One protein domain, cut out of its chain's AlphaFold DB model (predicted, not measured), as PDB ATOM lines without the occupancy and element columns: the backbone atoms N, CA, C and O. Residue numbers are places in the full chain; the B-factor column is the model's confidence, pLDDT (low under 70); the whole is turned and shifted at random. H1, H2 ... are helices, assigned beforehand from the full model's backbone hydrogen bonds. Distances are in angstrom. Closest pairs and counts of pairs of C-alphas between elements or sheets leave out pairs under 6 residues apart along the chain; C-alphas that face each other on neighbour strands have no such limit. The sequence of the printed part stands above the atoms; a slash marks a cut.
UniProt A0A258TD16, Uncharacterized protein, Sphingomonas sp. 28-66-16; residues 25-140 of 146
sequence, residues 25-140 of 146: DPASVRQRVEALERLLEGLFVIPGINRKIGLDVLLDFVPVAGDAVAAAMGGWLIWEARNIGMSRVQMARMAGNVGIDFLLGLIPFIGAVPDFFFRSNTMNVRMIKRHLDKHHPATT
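This is residues 25 to 140 of the 146 residues of an uncharacterized protein of Sphingomonas sp. 28-66-16 (UniProt A0A258TD16). Four long helices make an up-and-down bundle, each running against the one before: H3 and H5 in the middle, H1 and H4 on opposite sides, short H2 at one end. The printed part has 116 residues with five named helices, H1 to H5, class all helix. It is compact, with radius of gyration of the C-alphas 14.9 A, and spans 42 by 26 by 19 A.

Find C-alpha 26 at (40.795, -14.585, 41.580); there H1, residues 26 to 43, begins, 25.3 A long. Then come H2, 55 to 61, 10.1 A; H3, 65 to 83, 27.3 A; H4, 88 to 105, 25.3 A; and H5, 113 to 135, 34.4 A, ending at C-alpha 135 (43.071, -10.552, 33.416).

Look at the closest C-alphas: H1 touches H5 at Val 33 and Val 125, 6.0 A; H2 touches H3 only at the corner, Leu 58 and Ala 65, 6.4 A; H3 touches H5 at Gly 74 and Asn 121, 5.8 A. H3 and H4 form a hairpin, Asp 67 to Phe 102, 5.7 A. O i to N i+4 pairs are within hydrogen-bond range throughout H1 to H4, and 17 of 19 in H5.

The printed part has no cut. The link H1 to H2 is long. Residues 42 to 67, 105 and 108 to 118 have pLDDT under 70.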
ATOM      1  N   ASP A  25      37.306 -14.758  44.990       81.50
ATOM      2  CA  ASP A  25      38.360 -13.887  44.497       81.50
ATOM      3  C   ASP A  25      39.307 -14.645  43.540       81.50
ATOM      4  O   ASP A  25      39.511 -15.857  43.685       81.50
ATOM      5  N   PRO A  26      39.920 -13.949  42.563       82.19
ATOM      6  CA  PRO A  26      40.795 -14.585  41.580       82.19
ATOM      7  C   PRO A  26      41.981 -15.357  42.181       82.19
ATOM      8  O   PRO A  26      42.453 -16.309  41.560       82.19
ATOM      9  N   ALA A  27      42.470 -14.982  43.370       81.25
ATOM     10  CA  ALA A  27      43.592 -15.663  44.016       81.25
ATOM     11  C   ALA A  27      43.158 -17.000  44.638       81.25
ATOM     12  O   ALA A  27      43.814 -18.017  44.410       81.25
ATOM     13  N   SER A  28      42.021 -17.028  45.336       83.19
ATOM     14  CA  SER A  28      41.400 -18.254  45.846       83.19
ATOM     15  C   SER A  28      41.069 -19.223  44.712       83.19
ATOM     16  O   SER A  28      41.356 -20.417  44.806       83.19
ATOM     17  N   VAL A  29      40.527 -18.705  43.605       83.12
ATOM     18  CA  VAL A  29      40.232 -19.499  42.406       83.12
ATOM     19  C   VAL A  29      41.504 -20.120  41.837       83.12
ATOM     20  O   VAL A  29      41.546 -21.319  41.556       83.12
ATOM     21  N   ARG A  30      42.576 -19.331  41.722       85.12
ATOM     22  CA  ARG A  30      43.869 -19.828  41.252       85.12
ATOM     23  C   ARG A  30      44.414 -20.946  42.134       85.12
ATOM     24  O   ARG A  30      44.812 -21.978  41.605       85.12
ATOM     25  N   GLN A  31      44.390 -20.771  43.456       85.06
ATOM     26  CA  GLN A  31      44.871 -21.782  44.401       85.06
ATOM     27  C   GLN A  31      44.097 -23.100  44.279       85.06
ATOM     28  O   GLN A  31      44.709 -24.166  44.290       85.06
ATOM     29  N   ARG A  32      42.768 -23.046  44.112       82.50
ATOM     30  CA  ARG A  32      41.942 -24.247  43.894       82.50
ATOM     31  C   ARG A  32      42.279 -24.939  42.573       82.50
ATOM     32  O   ARG A  32      42.418 -26.159  42.537       82.50
ATOM     33  N   VAL A  33      42.456 -24.167  41.504       84.88
ATOM     34  CA  VAL A  33      42.811 -24.684  40.174       84.88
ATOM     35  C   VAL A  33      44.216 -25.301  40.165       84.88
ATOM     36  O   VAL A  33      44.404 -26.357  39.569       84.88
ATOM     37  N   GLU A  34      45.188 -24.704  40.856       86.25
ATOM     38  CA  GLU A  34      46.547 -25.248  41.011       86.25
ATOM     39  C   GLU A  34      46.585 -26.484  41.917       86.25
ATOM     40  O   GLU A  34      47.311 -27.436  41.636       86.25
ATOM     41  N   ALA A  35      45.789 -26.511  42.990       83.06
ATOM     42  CA  ALA A  35      45.631 -27.707  43.810       83.06
ATOM     43  C   ALA A  35      45.064 -28.862  42.974       83.06
ATOM     44  O   ALA A  35      45.574 -29.978  43.045       83.06
ATOM     45  N   LEU A  36      44.068 -28.582  42.127       79.69
ATOM     46  CA  LEU A  36      43.510 -29.567  41.208       79.69
ATOM     47  C   LEU A  36      44.533 -30.034  40.168       79.69
ATOM     48  O   LEU A  36      44.624 -31.225  39.909       79.69
ATOM     49  N   GLU A  37      45.328 -29.127  39.602       83.19
ATOM     50  CA  GLU A  37      46.417 -29.466  38.676       83.19
ATOM     51  C   GLU A  37      47.417 -30.433  39.318       83.19
ATOM     52  O   GLU A  37      47.708 -31.477  38.743       83.19
ATOM     53  N   ARG A  38      47.868 -30.143  40.546       79.50
ATOM     54  CA  ARG A  38      48.778 -31.017  41.304       79.50
ATOM     55  C   ARG A  38      48.162 -32.377  41.610       79.50
ATOM     56  O   ARG A  38      48.872 -33.378  41.602       79.50
ATOM     57  N   LEU A  39      46.856 -32.425  41.874       76.19
ATOM     58  CA  LEU A  39      46.136 -33.685  42.034       76.19
ATOM     59  C   LEU A  39      46.097 -34.458  40.713       76.19
ATOM     60  O   LEU A  39      46.410 -35.640  40.712       76.19
ATOM     61  N   LEU A  40      45.779 -33.809  39.590       73.75
ATOM     62  CA  LEU A  40      45.732 -34.439  38.266       73.75
ATOM     63  C   LEU A  40      47.114 -34.955  37.822       73.75
ATOM     64  O   LEU A  40      47.222 -36.089  37.363       73.75
ATOM     65  N   GLU A  41      48.179 -34.175  38.023       71.75
ATOM     66  CA  GLU A  41      49.573 -34.599  37.806       71.75
ATOM     67  C   GLU A  41      49.943 -35.767  38.725       71.75
ATOM     68  O   GLU A  41      50.471 -36.788  38.282       71.75
ATOM     69  N   GLY A  42      49.583 -35.655  40.004       64.50
ATOM     70  CA  GLY A  42      49.732 -36.712  40.990       64.50
ATOM     71  C   GLY A  42      48.896 -37.951  40.683       64.50
ATOM     72  O   GLY A  42      49.201 -38.999  41.236       64.50
ATOM     73  N   LEU A  43      47.910 -37.883  39.779       56.56
ATOM     74  CA  LEU A  43      47.021 -38.970  39.351       56.56
ATOM     75  C   LEU A  43      47.428 -39.632  38.022       56.56
ATOM     76  O   LEU A  43      47.035 -40.777  37.830       56.56
ATOM     77  N   PHE A  44      48.364 -39.079  37.234       55.12
ATOM     78  CA  PHE A  44      48.986 -39.769  36.081       55.12
ATOM     79  C   PHE A  44      49.659 -41.095  36.498       55.12
ATOM     80  O   PHE A  44      50.736 -41.104  37.099       55.12
ATOM     81  N   VAL A  45      48.987 -42.228  36.289       50.88
ATOM     82  CA  VAL A  45      49.534 -43.584  36.467       50.88
ATOM     83  C   VAL A  45      49.933 -44.077  35.079       50.88
ATOM     84  O   VAL A  45      49.080 -44.248  34.219       50.88
ATOM     85  N   ILE A  46      51.231 -44.285  34.860       44.81
ATOM     86  CA  ILE A  46      51.785 -44.935  33.661       44.81
ATOM     87  C   ILE A  46      51.428 -46.436  33.727       44.81
ATOM     88  O   ILE A  46      51.487 -47.008  34.821       44.81
ATOM     89  N   PRO A  47      51.041 -47.099  32.619       38.22
ATOM     90  CA  PRO A  47      50.513 -48.458  32.685       38.22
ATOM     91  C   PRO A  47      51.629 -49.462  33.019       38.22
ATOM     92  O   PRO A  47      52.645 -49.510  32.329       38.22
ATOM     93  N   GLY A  48      51.442 -50.255  34.087       48.22
ATOM     94  CA  GLY A  48      52.430 -51.246  34.556       48.22
ATOM     95  C   GLY A  48      52.465 -51.585  36.059       48.22
ATOM     96  O   GLY A  48      53.383 -52.284  36.460       48.22
ATOM     97  N   ILE A  49      51.470 -51.170  36.864       55.34
ATOM     98  CA  ILE A  49      51.356 -51.257  38.348       55.34
ATOM     99  C   ILE A  49      51.854 -49.980  39.062       55.34
ATOM    100  O   ILE A  49      53.054 -49.743  39.134       55.34
ATOM    101  N   ASN A  50      50.944 -49.201  39.673       39.22
ATOM    102  CA  ASN A  50      51.004 -48.864  41.110       39.22
ATOM    103  C   ASN A  50      49.850 -47.955  41.567       39.22
ATOM    104  O   ASN A  50      49.667 -46.837  41.085       39.22
ATOM    105  N   ARG A  51      49.100 -48.486  42.535       49.78
ATOM    106  CA  ARG A  51      47.883 -47.949  43.142       49.78
ATOM    107  C   ARG A  51      48.067 -46.526  43.693       49.78
ATOM    108  O   ARG A  51      49.071 -46.218  44.334       49.78
ATOM    109  N   LYS A  52      47.049 -45.682  43.503       44.94
ATOM    110  CA  LYS A  52      46.910 -44.370  44.154       44.94
ATOM    111  C   LYS A  52      45.696 -44.436  45.061       44.94
ATOM    112  O   LYS A  52      44.612 -44.761  44.594       44.94
ATOM    113  N   ILE A  53      45.892 -44.076  46.325       47.53
ATOM    114  CA  ILE A  53      45.021 -44.324  47.493       47.53
ATOM    115  C   ILE A  53      43.552 -43.820  47.342       47.53
ATOM    116  O   ILE A  53      42.723 -44.107  48.197       47.53
ATOM    117  N   GLY A  54      43.177 -43.145  46.243       50.31
ATOM    118  CA  GLY A  54      41.787 -42.778  45.908       50.31
ATOM    119  C   GLY A  54      41.204 -43.350  44.601       50.31
ATOM    120  O   GLY A  54      39.984 -43.383  44.464       50.31
ATOM    121  N   LEU A  55      42.022 -43.814  43.646       51.03
ATOM    122  CA  LEU A  55      41.533 -44.361  42.366       51.03
ATOM    123  C   LEU A  55      40.978 -45.782  42.539       51.03
ATOM    124  O   LEU A  55      40.088 -46.192  41.807       51.03
ATOM    125  N   ASP A  56      41.468 -46.498  43.546       53.91
ATOM    126  CA  ASP A  56      41.092 -47.879  43.840       53.91
ATOM    127  C   ASP A  56      39.634 -48.031  44.236       53.91
ATOM    128  O   ASP A  56      38.957 -48.920  43.751       53.91
ATOM    129  N   VAL A  57      39.128 -47.125  45.072       52.88
ATOM    130  CA  VAL A  57      37.720 -47.131  45.488       52.88
ATOM    131  C   VAL A  57      36.805 -46.782  44.309       52.88
ATOM    132  O   VAL A  57      35.693 -47.285  44.230       52.88
ATOM    133  N   LEU A  58      37.279 -45.952  43.375       52.69
ATOM    134  CA  LEU A  58      36.552 -45.525  42.175       52.69
ATOM    135  C   LEU A  58      36.528 -46.606  41.084       52.69
ATOM    136  O   LEU A  58      35.487 -46.834  40.472       52.69
ATOM    137  N   LEU A  59      37.658 -47.282  40.878       53.81
ATOM    138  CA  LEU A  59      37.804 -48.412  39.959       53.81
ATOM    139  C   LEU A  59      37.107 -49.678  40.483       53.81
ATOM    140  O   LEU A  59      36.547 -50.413  39.675       53.81
ATOM    141  N   ASP A  60      37.099 -49.907  41.803       52.22
ATOM    142  CA  ASP A  60      36.453 -51.076  42.419       52.22
ATOM    143  C   ASP A  60      34.922 -50.924  42.534       52.22
ATOM    144  O   ASP A  60      34.225 -51.937  42.583       52.22
ATOM    145  N   PHE A  61      34.363 -49.700  42.564       55.06
ATOM    146  CA  PHE A  61      32.910 -49.517  42.725       55.06
ATOM    147  C   PHE A  61      32.120 -49.706  41.427       55.06
ATOM    148  O   PHE A  61      31.140 -50.442  41.447       55.06
ATOM    149  N   VAL A  62      32.503 -49.067  40.311       56.66
ATOM    150  CA  VAL A  62      31.908 -49.275  38.973       56.66
ATOM    151  C   VAL A  62      32.848 -48.655  37.919       56.66
ATOM    152  O   VAL A  62      33.157 -47.471  38.048       56.66
ATOM    153  N   PRO A  63      33.217 -49.344  36.820       57.50
ATOM    154  CA  PRO A  63      33.988 -48.763  35.705       57.50
ATOM    155  C   PRO A  63      33.419 -47.444  35.138       57.50
ATOM    156  O   PRO A  63      34.165 -46.615  34.635       57.50
ATOM    157  N   VAL A  64      32.105 -47.235  35.277       58.88
ATOM    158  CA  VAL A  64      31.329 -46.062  34.821       58.88
ATOM    159  C   VAL A  64      31.350 -44.899  35.832       58.88
ATOM    160  O   VAL A  64      31.052 -43.753  35.499       58.88
ATOM    161  N   ALA A  65      31.717 -45.145  37.097       61.59
ATOM    162  CA  ALA A  65      31.748 -44.096  38.122       61.59
ATOM    163  C   ALA A  65      32.828 -43.035  37.840       61.59
ATOM    164  O   ALA A  65      32.667 -41.872  38.222       61.59
ATOM    165  N   GLY A  66      33.895 -43.414  37.129       65.50
ATOM    166  CA  GLY A  66      34.945 -42.496  36.689       65.50
ATOM    167  C   GLY A  66      34.416 -41.367  35.801       65.50
ATOM    168  O   GLY A  66      34.776 -40.210  36.024       65.50
ATOM    169  N   ASP A  67      33.492 -41.671  34.882       69.25
ATOM    170  CA  ASP A  67      32.912 -40.692  33.952       69.25
ATOM    171  C   ASP A  67      32.108 -39.626  34.696       69.25
ATOM    172  O   ASP A  67      32.226 -38.428  34.430       69.25
ATOM    173  N   ALA A  68      31.307 -40.058  35.674       72.00
ATOM    174  CA  ALA A  68      30.483 -39.171  36.483       72.00
ATOM    175  C   ALA A  68      31.341 -38.230  37.344       72.00
ATOM    176  O   ALA A  68      31.046 -37.037  37.442       72.00
ATOM    177  N   VAL A  69      32.429 -38.740  37.930       73.88
ATOM    178  CA  VAL A  69      33.362 -37.926  38.721       73.88
ATOM    179  C   VAL A  69      34.135 -36.954  37.832       73.88
ATOM    180  O   VAL A  69      34.232 -35.773  38.169       73.88
ATOM    181  N   ALA A  70      34.623 -37.399  36.672       74.31
ATOM    182  CA  ALA A  70      35.308 -36.533  35.717       74.31
ATOM    183  C   ALA A  70      34.387 -35.412  35.203       74.31
ATOM    184  O   ALA A  70      34.799 -34.249  35.160       74.31
ATOM    185  N   ALA A  71      33.128 -35.732  34.889       79.12
ATOM    186  CA  ALA A  71      32.123 -34.754  34.488       79.12
ATOM    187  C   ALA A  71      31.790 -33.763  35.615       79.12
ATOM    188  O   ALA A  71      31.690 -32.560  35.365       79.12
ATOM    189  N   ALA A  72      31.685 -34.235  36.859       82.00
ATOM    190  CA  ALA A  72      31.470 -33.378  38.023       82.00
ATOM    191  C   ALA A  72      32.648 -32.412  38.256       82.00
ATOM    192  O   ALA A  72      32.430 -31.219  38.469       82.00
ATOM    193  N   MET A  73      33.894 -32.892  38.151       79.06
ATOM    194  CA  MET A  73      35.100 -32.056  38.245       79.06
ATOM    195  C   MET A  73      35.158 -31.013  37.122       79.06
ATOM    196  O   MET A  73      35.418 -29.833  37.370       79.06
ATOM    197  N   GLY A  74      34.854 -31.425  35.890       81.88
ATOM    198  CA  GLY A  74      34.758 -30.533  34.742       81.88
ATOM    199  C   GLY A  74      33.679 -29.460  34.918       81.88
ATOM    200  O   GLY A  74      33.916 -28.286  34.628       81.88
ATOM    201  N   GLY A  75      32.519 -29.841  35.458       84.31
ATOM    202  CA  GLY A  75      31.422 -28.939  35.806       84.31
ATOM    203  C   GLY A  75      31.801 -27.926  36.887       84.31
ATOM    204  O   GLY A  75      31.524 -26.735  36.730       84.31
ATOM    205  N   TRP A  76      32.506 -28.362  37.936       85.88
ATOM    206  CA  TRP A  76      33.057 -27.457  38.950       85.88
ATOM    207  C   TRP A  76      33.989 -26.430  38.308       85.88
ATOM    208  O   TRP A  76      33.836 -25.231  38.541       85.88
ATOM    209  N   LEU A  77      34.935 -26.857  37.465       84.25
ATOM    210  CA  LEU A  77      35.865 -25.941  36.793       84.25
ATOM    211  C   LEU A  77      35.134 -24.889  35.949       84.25
ATOM    212  O   LEU A  77      35.555 -23.735  35.903       84.25
ATOM    213  N   ILE A  78      34.023 -25.254  35.307       87.06
ATOM    214  CA  ILE A  78      33.183 -24.313  34.554       87.06
ATOM    215  C   ILE A  78      32.480 -23.319  35.489       87.06
ATOM    216  O   ILE A  78      32.414 -22.129  35.180       87.06
ATOM    217  N   TRP A  79      31.968 -23.776  36.634       86.69
ATOM    218  CA  TRP A  79      31.394 -22.890  37.651       86.69
ATOM    219  C   TRP A  79      32.433 -21.889  38.170       86.69
ATOM    220  O   TRP A  79      32.167 -20.694  38.277       86.69
ATOM    221  N   GLU A  80      33.654 -22.357  38.379       85.94
ATOM    222  CA  GLU A  80      34.757 -21.527  38.829       85.94
ATOM    223  C   GLU A  80      35.197 -20.502  37.773       85.94
ATOM    224  O   GLU A  80      35.391 -19.322  38.068       85.94
ATOM    225  N   ALA A  81      35.270 -20.931  36.512       84.81
ATOM    226  CA  ALA A  81      35.492 -20.059  35.365       84.81
ATOM    227  C   ALA A  81      34.437 -18.942  35.279       84.81
ATOM    228  O   ALA A  81      34.758 -17.797  34.948       84.81
ATOM    229  N   ARG A  82      33.178 -19.251  35.609       86.25
ATOM    230  CA  ARG A  82      32.097 -18.262  35.665       86.25
ATOM    231  C   ARG A  82      32.314 -17.244  36.785       86.25
ATOM    232  O   ARG A  82      32.080 -16.061  36.551       86.25
ATOM    233  N   ASN A  83      32.779 -17.677  37.957       83.94
ATOM    234  CA  ASN A  83      33.030 -16.796  39.104       83.94
ATOM    235  C   ASN A  83      34.115 -15.747  38.822       83.94
ATOM    236  O   ASN A  83      34.020 -14.627  39.316       83.94
ATOM    237  N   ILE A  84      35.102 -16.074  37.982       84.81
ATOM    238  CA  ILE A  84      36.160 -15.137  37.559       84.81
ATOM    239  C   ILE A  84      35.831 -14.371  36.269       84.81
ATOM    240  O   ILE A  84      36.686 -13.674  35.735       84.81
ATOM    241  N   GLY A  85      34.611 -14.500  35.742       84.38
ATOM    242  CA  GLY A  85      34.174 -13.738  34.572       84.38
ATOM    243  C   GLY A  85      34.717 -14.235  33.227       84.38
ATOM    244  O   GLY A  85      34.806 -13.448  32.280       84.38
ATOM    245  N   MET A  86      35.047 -15.527  33.090       87.94
ATOM    246  CA  MET A  86      35.421 -16.089  31.785       87.94
ATOM    247  C   MET A  86      34.313 -15.894  30.746       87.94
ATOM    248  O   MET A  86      33.117 -15.970  31.042       87.94
ATOM    249  N   SER A  87      34.701 -15.667  29.487       89.06
ATOM    250  CA  SER A  87      33.719 -15.430  28.429       89.06
ATOM    251  C   SER A  87      32.895 -16.689  28.138       89.06
ATOM    252  O   SER A  87      33.376 -17.820  28.267       89.06
ATOM    253  N   ARG A  88      31.648 -16.509  27.678       85.19
ATOM    254  CA  ARG A  88      30.745 -17.628  27.338       85.19
ATOM    255  C   ARG A  88      31.355 -18.588  26.315       85.19
ATOM    256  O   ARG A  88      31.157 -19.790  26.420       85.19
ATOM    257  N   VAL A  89      32.153 -18.072  25.377       88.25
ATOM    258  CA  VAL A  89      32.877 -18.881  24.383       88.25
ATOM    259  C   VAL A  89      33.956 -19.744  25.042       88.25
ATOM    260  O   VAL A  89      34.142 -20.897  24.662       88.25
ATOM    261  N   GLN A  90      34.666 -19.212  26.042       86.50
ATOM    262  CA  GLN A  90      35.676 -19.977  26.771       86.50
ATOM    263  C   GLN A  90      35.036 -21.093  27.603       86.50
ATOM    264  O   GLN A  90      35.479 -22.236  27.525       86.50
ATOM    265  N   MET A  91      33.951 -20.785  28.317       87.50
ATOM    266  CA  MET A  91      33.200 -21.782  29.083       87.50
ATOM    267  C   MET A  91      32.566 -22.849  28.180       87.50
ATOM    268  O   MET A  91      32.608 -24.027  28.515       87.50
ATOM    269  N   ALA A  92      32.049 -22.476  27.004       87.75
ATOM    270  CA  ALA A  92      31.506 -23.431  26.035       87.75
ATOM    271  C   ALA A  92      32.572 -24.413  25.525       87.75
ATOM    272  O   ALA A  92      32.298 -25.601  25.385       87.75
ATOM    273  N   ARG A  93      33.811 -23.952  25.303       86.81
ATOM    274  CA  ARG A  93      34.937 -24.836  24.952       86.81
ATOM    275  C   ARG A  93      35.288 -25.794  26.091       86.81
ATOM    276  O   ARG A  93      35.541 -26.965  25.830       86.81
ATOM    277  N   MET A  94      35.264 -25.320  27.338       87.75
ATOM    278  CA  MET A  94      35.477 -26.184  28.505       87.75
ATOM    279  C   MET A  94      34.380 -27.243  28.643       87.75
ATOM    280  O   MET A  94      34.687 -28.403  28.905       87.75
ATOM    281  N   ALA A  95      33.121 -26.853  28.424       85.50
ATOM    282  CA  ALA A  95      31.979 -27.762  28.421       85.50
ATOM    283  C   ALA A  95      32.070 -28.790  27.287       85.50
ATOM    284  O   ALA A  95      31.792 -29.961  27.512       85.50
ATOM    285  N   GLY A  96      32.525 -28.379  26.098       86.25
ATOM    286  CA  GLY A  96      32.771 -29.285  24.977       86.25
ATOM    287  C   GLY A  96      33.801 -30.367  25.308       86.25
ATOM    288  O   GLY A  96      33.546 -31.535  25.044       86.25
ATOM    289  N   ASN A  97      34.915 -30.004  25.954       83.44
ATOM    290  CA  ASN A  97      35.927 -30.981  26.373       83.44
ATOM    291  C   ASN A  97      35.353 -32.030  27.339       83.44
ATOM    292  O   ASN A  97      35.612 -33.216  27.181       83.44
ATOM    293  N   VAL A  98      34.562 -31.594  28.325       81.50
ATOM    294  CA  VAL A  98      33.956 -32.486  29.331       81.50
ATOM    295  C   VAL A  98      32.853 -33.345  28.713       81.50
ATOM    296  O   VAL A  98      32.749 -34.527  29.016       81.50
ATOM    297  N   GLY A  99      32.040 -32.762  27.830       82.19
ATOM    298  CA  GLY A  99      30.967 -33.470  27.141       82.19
ATOM    299  C   GLY A  99      31.492 -34.556  26.207       82.19
ATOM    300  O   GLY A  99      30.935 -35.645  26.183       82.19
ATOM    301  N   ILE A 100      32.581 -34.290  25.479       81.31
ATOM    302  CA  ILE A 100      33.231 -35.295  24.626       81.31
ATOM    303  C   ILE A 100      33.743 -36.457  25.477       81.31
ATOM    304  O   ILE A 100      33.443 -37.602  25.159       81.31
ATOM    305  N   ASP A 101      34.447 -36.179  26.573       74.31
ATOM    306  CA  ASP A 101      34.960 -37.228  27.458       74.31
ATOM    307  C   ASP A 101      33.839 -38.055  28.088       74.31
ATOM    308  O   ASP A 101      33.928 -39.277  28.107       74.31
ATOM    309  N   PHE A 102      32.755 -37.413  28.532       76.12
ATOM    310  CA  PHE A 102      31.585 -38.117  29.055       76.12
ATOM    311  C   PHE A 102      30.960 -39.032  27.993       76.12
ATOM    312  O   PHE A 102      30.693 -40.194  28.270       76.12
ATOM    313  N   LEU A 103      30.775 -38.546  26.761       79.12
ATOM    314  CA  LEU A 103      30.222 -39.345  25.662       79.12
ATOM    315  C   LEU A 103      31.132 -40.512  25.256       79.12
ATOM    316  O   LEU A 103      30.630 -41.580  24.916       79.12
ATOM    317  N   LEU A 104      32.452 -40.318  25.286       72.50
ATOM    318  CA  LEU A 104      33.430 -41.376  25.018       72.50
ATOM    319  C   LEU A 104      33.474 -42.409  26.151       72.50
ATOM    320  O   LEU A 104      33.630 -43.597  25.881       72.50
ATOM    321  N   GLY A 105      33.286 -41.964  27.392       66.56
ATOM    322  CA  GLY A 105      33.186 -42.793  28.591       66.56
ATOM    323  C   GLY A 105      31.988 -43.742  28.607       66.56
ATOM    324  O   GLY A 105      32.086 -44.882  29.057       66.56
ATOM    325  N   LEU A 106      30.879 -43.340  27.973       73.25
ATOM    326  CA  LEU A 106      29.703 -44.199  27.775       73.25
ATOM    327  C   LEU A 106      29.969 -45.422  26.874       73.25
ATOM    328  O   LEU A 106      29.077 -46.259  26.728       73.25
ATOM    329  N   ILE A 107      31.150 -45.536  26.252       72.31
ATOM    330  CA  ILE A 107      31.536 -46.660  25.393       72.31
ATOM    331  C   ILE A 107      32.340 -47.679  26.227       72.31
ATOM    332  O   ILE A 107      33.553 -47.530  26.382       72.31
ATOM    333  N   PRO A 108      31.725 -48.781  26.702       59.28
ATOM    334  CA  PRO A 108      32.337 -49.703  27.671       59.28
ATOM    335  C   PRO A 108      33.508 -50.549  27.130       59.28
ATOM    336  O   PRO A 108      34.062 -51.362  27.861       59.28
ATOM    337  N   PHE A 109      33.896 -50.384  25.860       61.22
ATOM    338  CA  PHE A 109      34.939 -51.184  25.200       61.22
ATOM    339  C   PHE A 109      36.245 -50.430  24.915       61.22
ATOM    340  O   PHE A 109      37.215 -51.041  24.464       61.22
ATOM    341  N   ILE A 110      36.318 -49.123  25.184       60.19
ATOM    342  CA  ILE A 110      37.551 -48.350  24.994       60.19
ATOM    343  C   ILE A 110      38.306 -48.326  26.324       60.19
ATOM    344  O   ILE A 110      38.062 -47.476  27.164       60.19
ATOM    345  N   GLY A 111      39.260 -49.239  26.517       53.06
ATOM    346  CA  GLY A 111      40.073 -49.371  27.743       53.06
ATOM    347  C   GLY A 111      40.993 -48.185  28.096       53.06
ATOM    348  O   GLY A 111      41.872 -48.332  28.938       53.06
ATOM    349  N   ALA A 112      40.818 -47.018  27.475       60.75
ATOM    350  CA  ALA A 112      41.571 -45.794  27.754       60.75
ATOM    351  C   ALA A 112      40.842 -44.843  28.728       60.75
ATOM    352  O   ALA A 112      41.254 -43.698  28.892       60.75
ATOM    353  N   VAL A 113      39.770 -45.321  29.369       59.88
ATOM    354  CA  VAL A 113      38.907 -44.577  30.299       59.88
ATOM    355  C   VAL A 113      39.705 -43.667  31.267       59.88
ATOM    356  O   VAL A 113      39.459 -42.460  31.259       59.88
ATOM    357  N   PRO A 114      40.749 -44.140  31.988       57.53
ATOM    358  CA  PRO A 114      41.534 -43.274  32.874       57.53
ATOM    359  C   PRO A 114      42.290 -42.160  32.136       57.53
ATOM    360  O   PRO A 114      42.238 -41.007  32.550       57.53
ATOM    361  N   ASP A 115      42.961 -42.478  31.029       64.56
ATOM    362  CA  ASP A 115      43.807 -41.537  30.278       64.56
ATOM    363  C   ASP A 115      43.008 -40.353  29.713       64.56
ATOM    364  O   ASP A 115      43.478 -39.210  29.713       64.56
ATOM    365  N   PHE A 116      41.779 -40.606  29.255       65.56
ATOM    366  CA  PHE A 116      40.915 -39.554  28.725       65.56
ATOM    367  C   PHE A 116      40.387 -38.636  29.835       65.56
ATOM    368  O   PHE A 116      40.502 -37.418  29.694       65.56
ATOM    369  N   PHE A 117      39.965 -39.175  30.986       65.56
ATOM    370  CA  PHE A 117      39.479 -38.373  32.121       65.56
ATOM    371  C   PHE A 117      40.426 -37.279  32.586       65.56
ATOM    372  O   PHE A 117      40.010 -36.162  32.917       65.56
ATOM    373  N   PHE A 118      41.716 -37.598  32.660       67.31
ATOM    374  CA  PHE A 118      42.710 -36.640  33.124       67.31
ATOM    375  C   PHE A 118      42.977 -35.566  32.069       67.31
ATOM    376  O   PHE A 118      43.302 -34.424  32.411       67.31
ATOM    377  N   ARG A 119      42.786 -35.886  30.785       71.50
ATOM    378  CA  ARG A 119      43.089 -34.990  29.672       71.50
ATOM    379  C   ARG A 119      42.135 -33.796  29.604       71.50
ATOM    380  O   ARG A 119      42.634 -32.668  29.549       71.50
ATOM    381  N   SER A 120      40.808 -33.975  29.633       73.75
ATOM    382  CA  SER A 120      39.874 -32.826  29.575       73.75
ATOM    383  C   SER A 120      40.001 -31.895  30.773       73.75
ATOM    384  O   SER A 120      40.074 -30.674  30.601       73.75
ATOM    385  N   ASN A 121      40.099 -32.454  31.978       78.38
ATOM    386  CA  ASN A 121      40.231 -31.683  33.208       78.38
ATOM    387  C   ASN A 121      41.533 -30.869  33.220       78.38
ATOM    388  O   ASN A 121      41.511 -29.672  33.516       78.38
ATOM    389  N   THR A 122      42.644 -31.457  32.764       80.12
ATOM    390  CA  THR A 122      43.923 -30.744  32.595       80.12
ATOM    391  C   THR A 122      43.812 -29.600  31.580       80.12
ATOM    392  O   THR A 122      44.348 -28.507  31.795       80.12
ATOM    393  N   MET A 123      43.097 -29.803  30.467       79.69
ATOM    394  CA  MET A 123      42.874 -28.745  29.474       79.69
ATOM    395  C   MET A 123      42.052 -27.581  30.039       79.69
ATOM    396  O   MET A 123      42.373 -26.419  29.767       79.69
ATOM    397  N   ASN A 124      41.035 -27.882  30.845       85.06
ATOM    398  CA  ASN A 124      40.161 -26.897  31.477       85.06
ATOM    399  C   ASN A 124      40.895 -26.088  32.555       85.06
ATOM    400  O   ASN A 124      40.845 -24.857  32.525       85.06
ATOM    401  N   VAL A 125      41.679 -26.746  33.415       85.12
ATOM    402  CA  VAL A 125      42.612 -26.105  34.364       85.12
ATOM    403  C   VAL A 125      43.542 -25.132  33.638       85.12
ATOM    404  O   VAL A 125      43.640 -23.954  33.992       85.12
ATOM    405  N   ARG A 126      44.168 -25.580  32.542       85.56
ATOM    406  CA  ARG A 126      45.054 -24.734  31.730       85.56
ATOM    407  C   ARG A 126      44.315 -23.550  31.106       85.56
ATOM    408  O   ARG A 126      44.905 -22.495  30.876       85.56
ATOM    409  N   MET A 127      43.039 -23.709  30.764       84.12
ATOM    410  CA  MET A 127      42.218 -22.629  30.217       84.12
ATOM    411  C   MET A 127      41.919 -21.553  31.264       84.12
ATOM    412  O   MET A 127      42.069 -20.371  30.951       84.12
ATOM    413  N   ILE A 128      41.594 -21.956  32.494       85.56
ATOM    414  CA  ILE A 128      41.379 -21.037  33.617       85.56
ATOM    415  C   ILE A 128      42.672 -20.299  33.972       85.56
ATOM    416  O   ILE A 128      42.663 -19.072  34.032       85.56
ATOM    417  N   LYS A 129      43.804 -21.006  34.105       86.69
ATOM    418  CA  LYS A 129      45.114 -20.382  34.382       86.69
ATOM    419  C   LYS A 129      45.468 -19.315  33.349       86.69
ATOM    420  O   LYS A 129      45.759 -18.186  33.715       86.69
ATOM    421  N   ARG A 130      45.317 -19.620  32.055       86.19
ATOM    422  CA  ARG A 130      45.539 -18.637  30.976       86.19
ATOM    423  C   ARG A 130      44.614 -17.423  31.067       86.19
ATOM    424  O   ARG A 130      45.021 -16.325  30.702       86.19
ATOM    425  N   HIS A 131      43.368 -17.608  31.503       85.19
ATOM    426  CA  HIS A 131      42.451 -16.489  31.700       85.19
ATOM    427  C   HIS A 131      42.874 -15.620  32.894       85.19
ATOM    428  O   HIS A 131      42.899 -14.395  32.760       85.19
ATOM    429  N   LEU A 132      43.252 -16.247  34.012       85.38
ATOM    430  CA  LEU A 132      43.773 -15.575  35.204       85.38
ATOM    431  C   LEU A 132      45.072 -14.822  34.910       85.38
ATOM    432  O   LEU A 132      45.187 -13.663  35.281       85.38
ATOM    433  N   ASP A 133      46.007 -15.418  34.174       85.75
ATOM    434  CA  ASP A 133      47.265 -14.763  33.796       85.75
ATOM    435  C   ASP A 133      47.030 -13.519  32.924       85.75
ATOM    436  O   ASP A 133      47.774 -12.545  33.013       85.75
ATOM    437  N   LYS A 134      45.974 -13.532  32.098       85.81
ATOM    438  CA  LYS A 134      45.631 -12.420  31.205       85.81
ATOM    439  C   LYS A 134      44.892 -11.272  31.907       85.81
ATOM    440  O   LYS A 134      45.152 -10.120  31.579       85.81
ATOM    441  N   HIS A 135      43.958 -11.568  32.814       82.38
ATOM    442  CA  HIS A 135      43.071 -10.552  33.416       82.38
ATOM    443  C   HIS A 135      43.393 -10.247  34.884       82.38
ATOM    444  O   HIS A 135      43.035  -9.186  35.387       82.38
ATOM    445  N   HIS A 136      44.099 -11.148  35.567       81.81
ATOM    446  CA  HIS A 136      44.458 -11.046  36.980       81.81
ATOM    447  C   HIS A 136      45.937 -11.413  37.216       81.81
ATOM    448  O   HIS A 136      46.231 -12.302  38.021       81.81
ATOM    449  N   PRO A 137      46.895 -10.720  36.567       77.69
ATOM    450  CA  PRO A 137      48.320 -11.061  36.637       77.69
ATOM    451  C   PRO A 137      48.902 -10.962  38.056       77.69
ATOM    452  O   PRO A 137      49.867 -11.649  38.370       77.69
ATOM    453  N   ALA A 138      48.287 -10.172  38.946       77.25
ATOM    454  CA  ALA A 138      48.670 -10.079  40.357       77.25
ATOM    455  C   ALA A 138      48.515 -11.405  41.130       77.25
ATOM    456  O   ALA A 138      49.090 -11.566  42.199       77.25
ATOM    457  N   THR A 139      47.746 -12.360  40.596       76.31
ATOM    458  CA  THR A 139      47.603 -13.700  41.185       76.31
ATOM    459  C   THR A 139      48.731 -14.648  40.789       76.31
ATOM    460  O   THR A 139      48.831 -15.737  41.347       76.31
ATOM    461  N   THR A 140      49.571 -14.272  39.823       74.25
ATOM    462  CA  THR A 140      50.665 -15.117  39.353       74.25
ATOM    463  C   THR A 140      51.716 -15.244  40.441       74.25
ATOM    464  O   THR A 140      52.498 -14.328  40.685       74.25
TER     465      THR A 140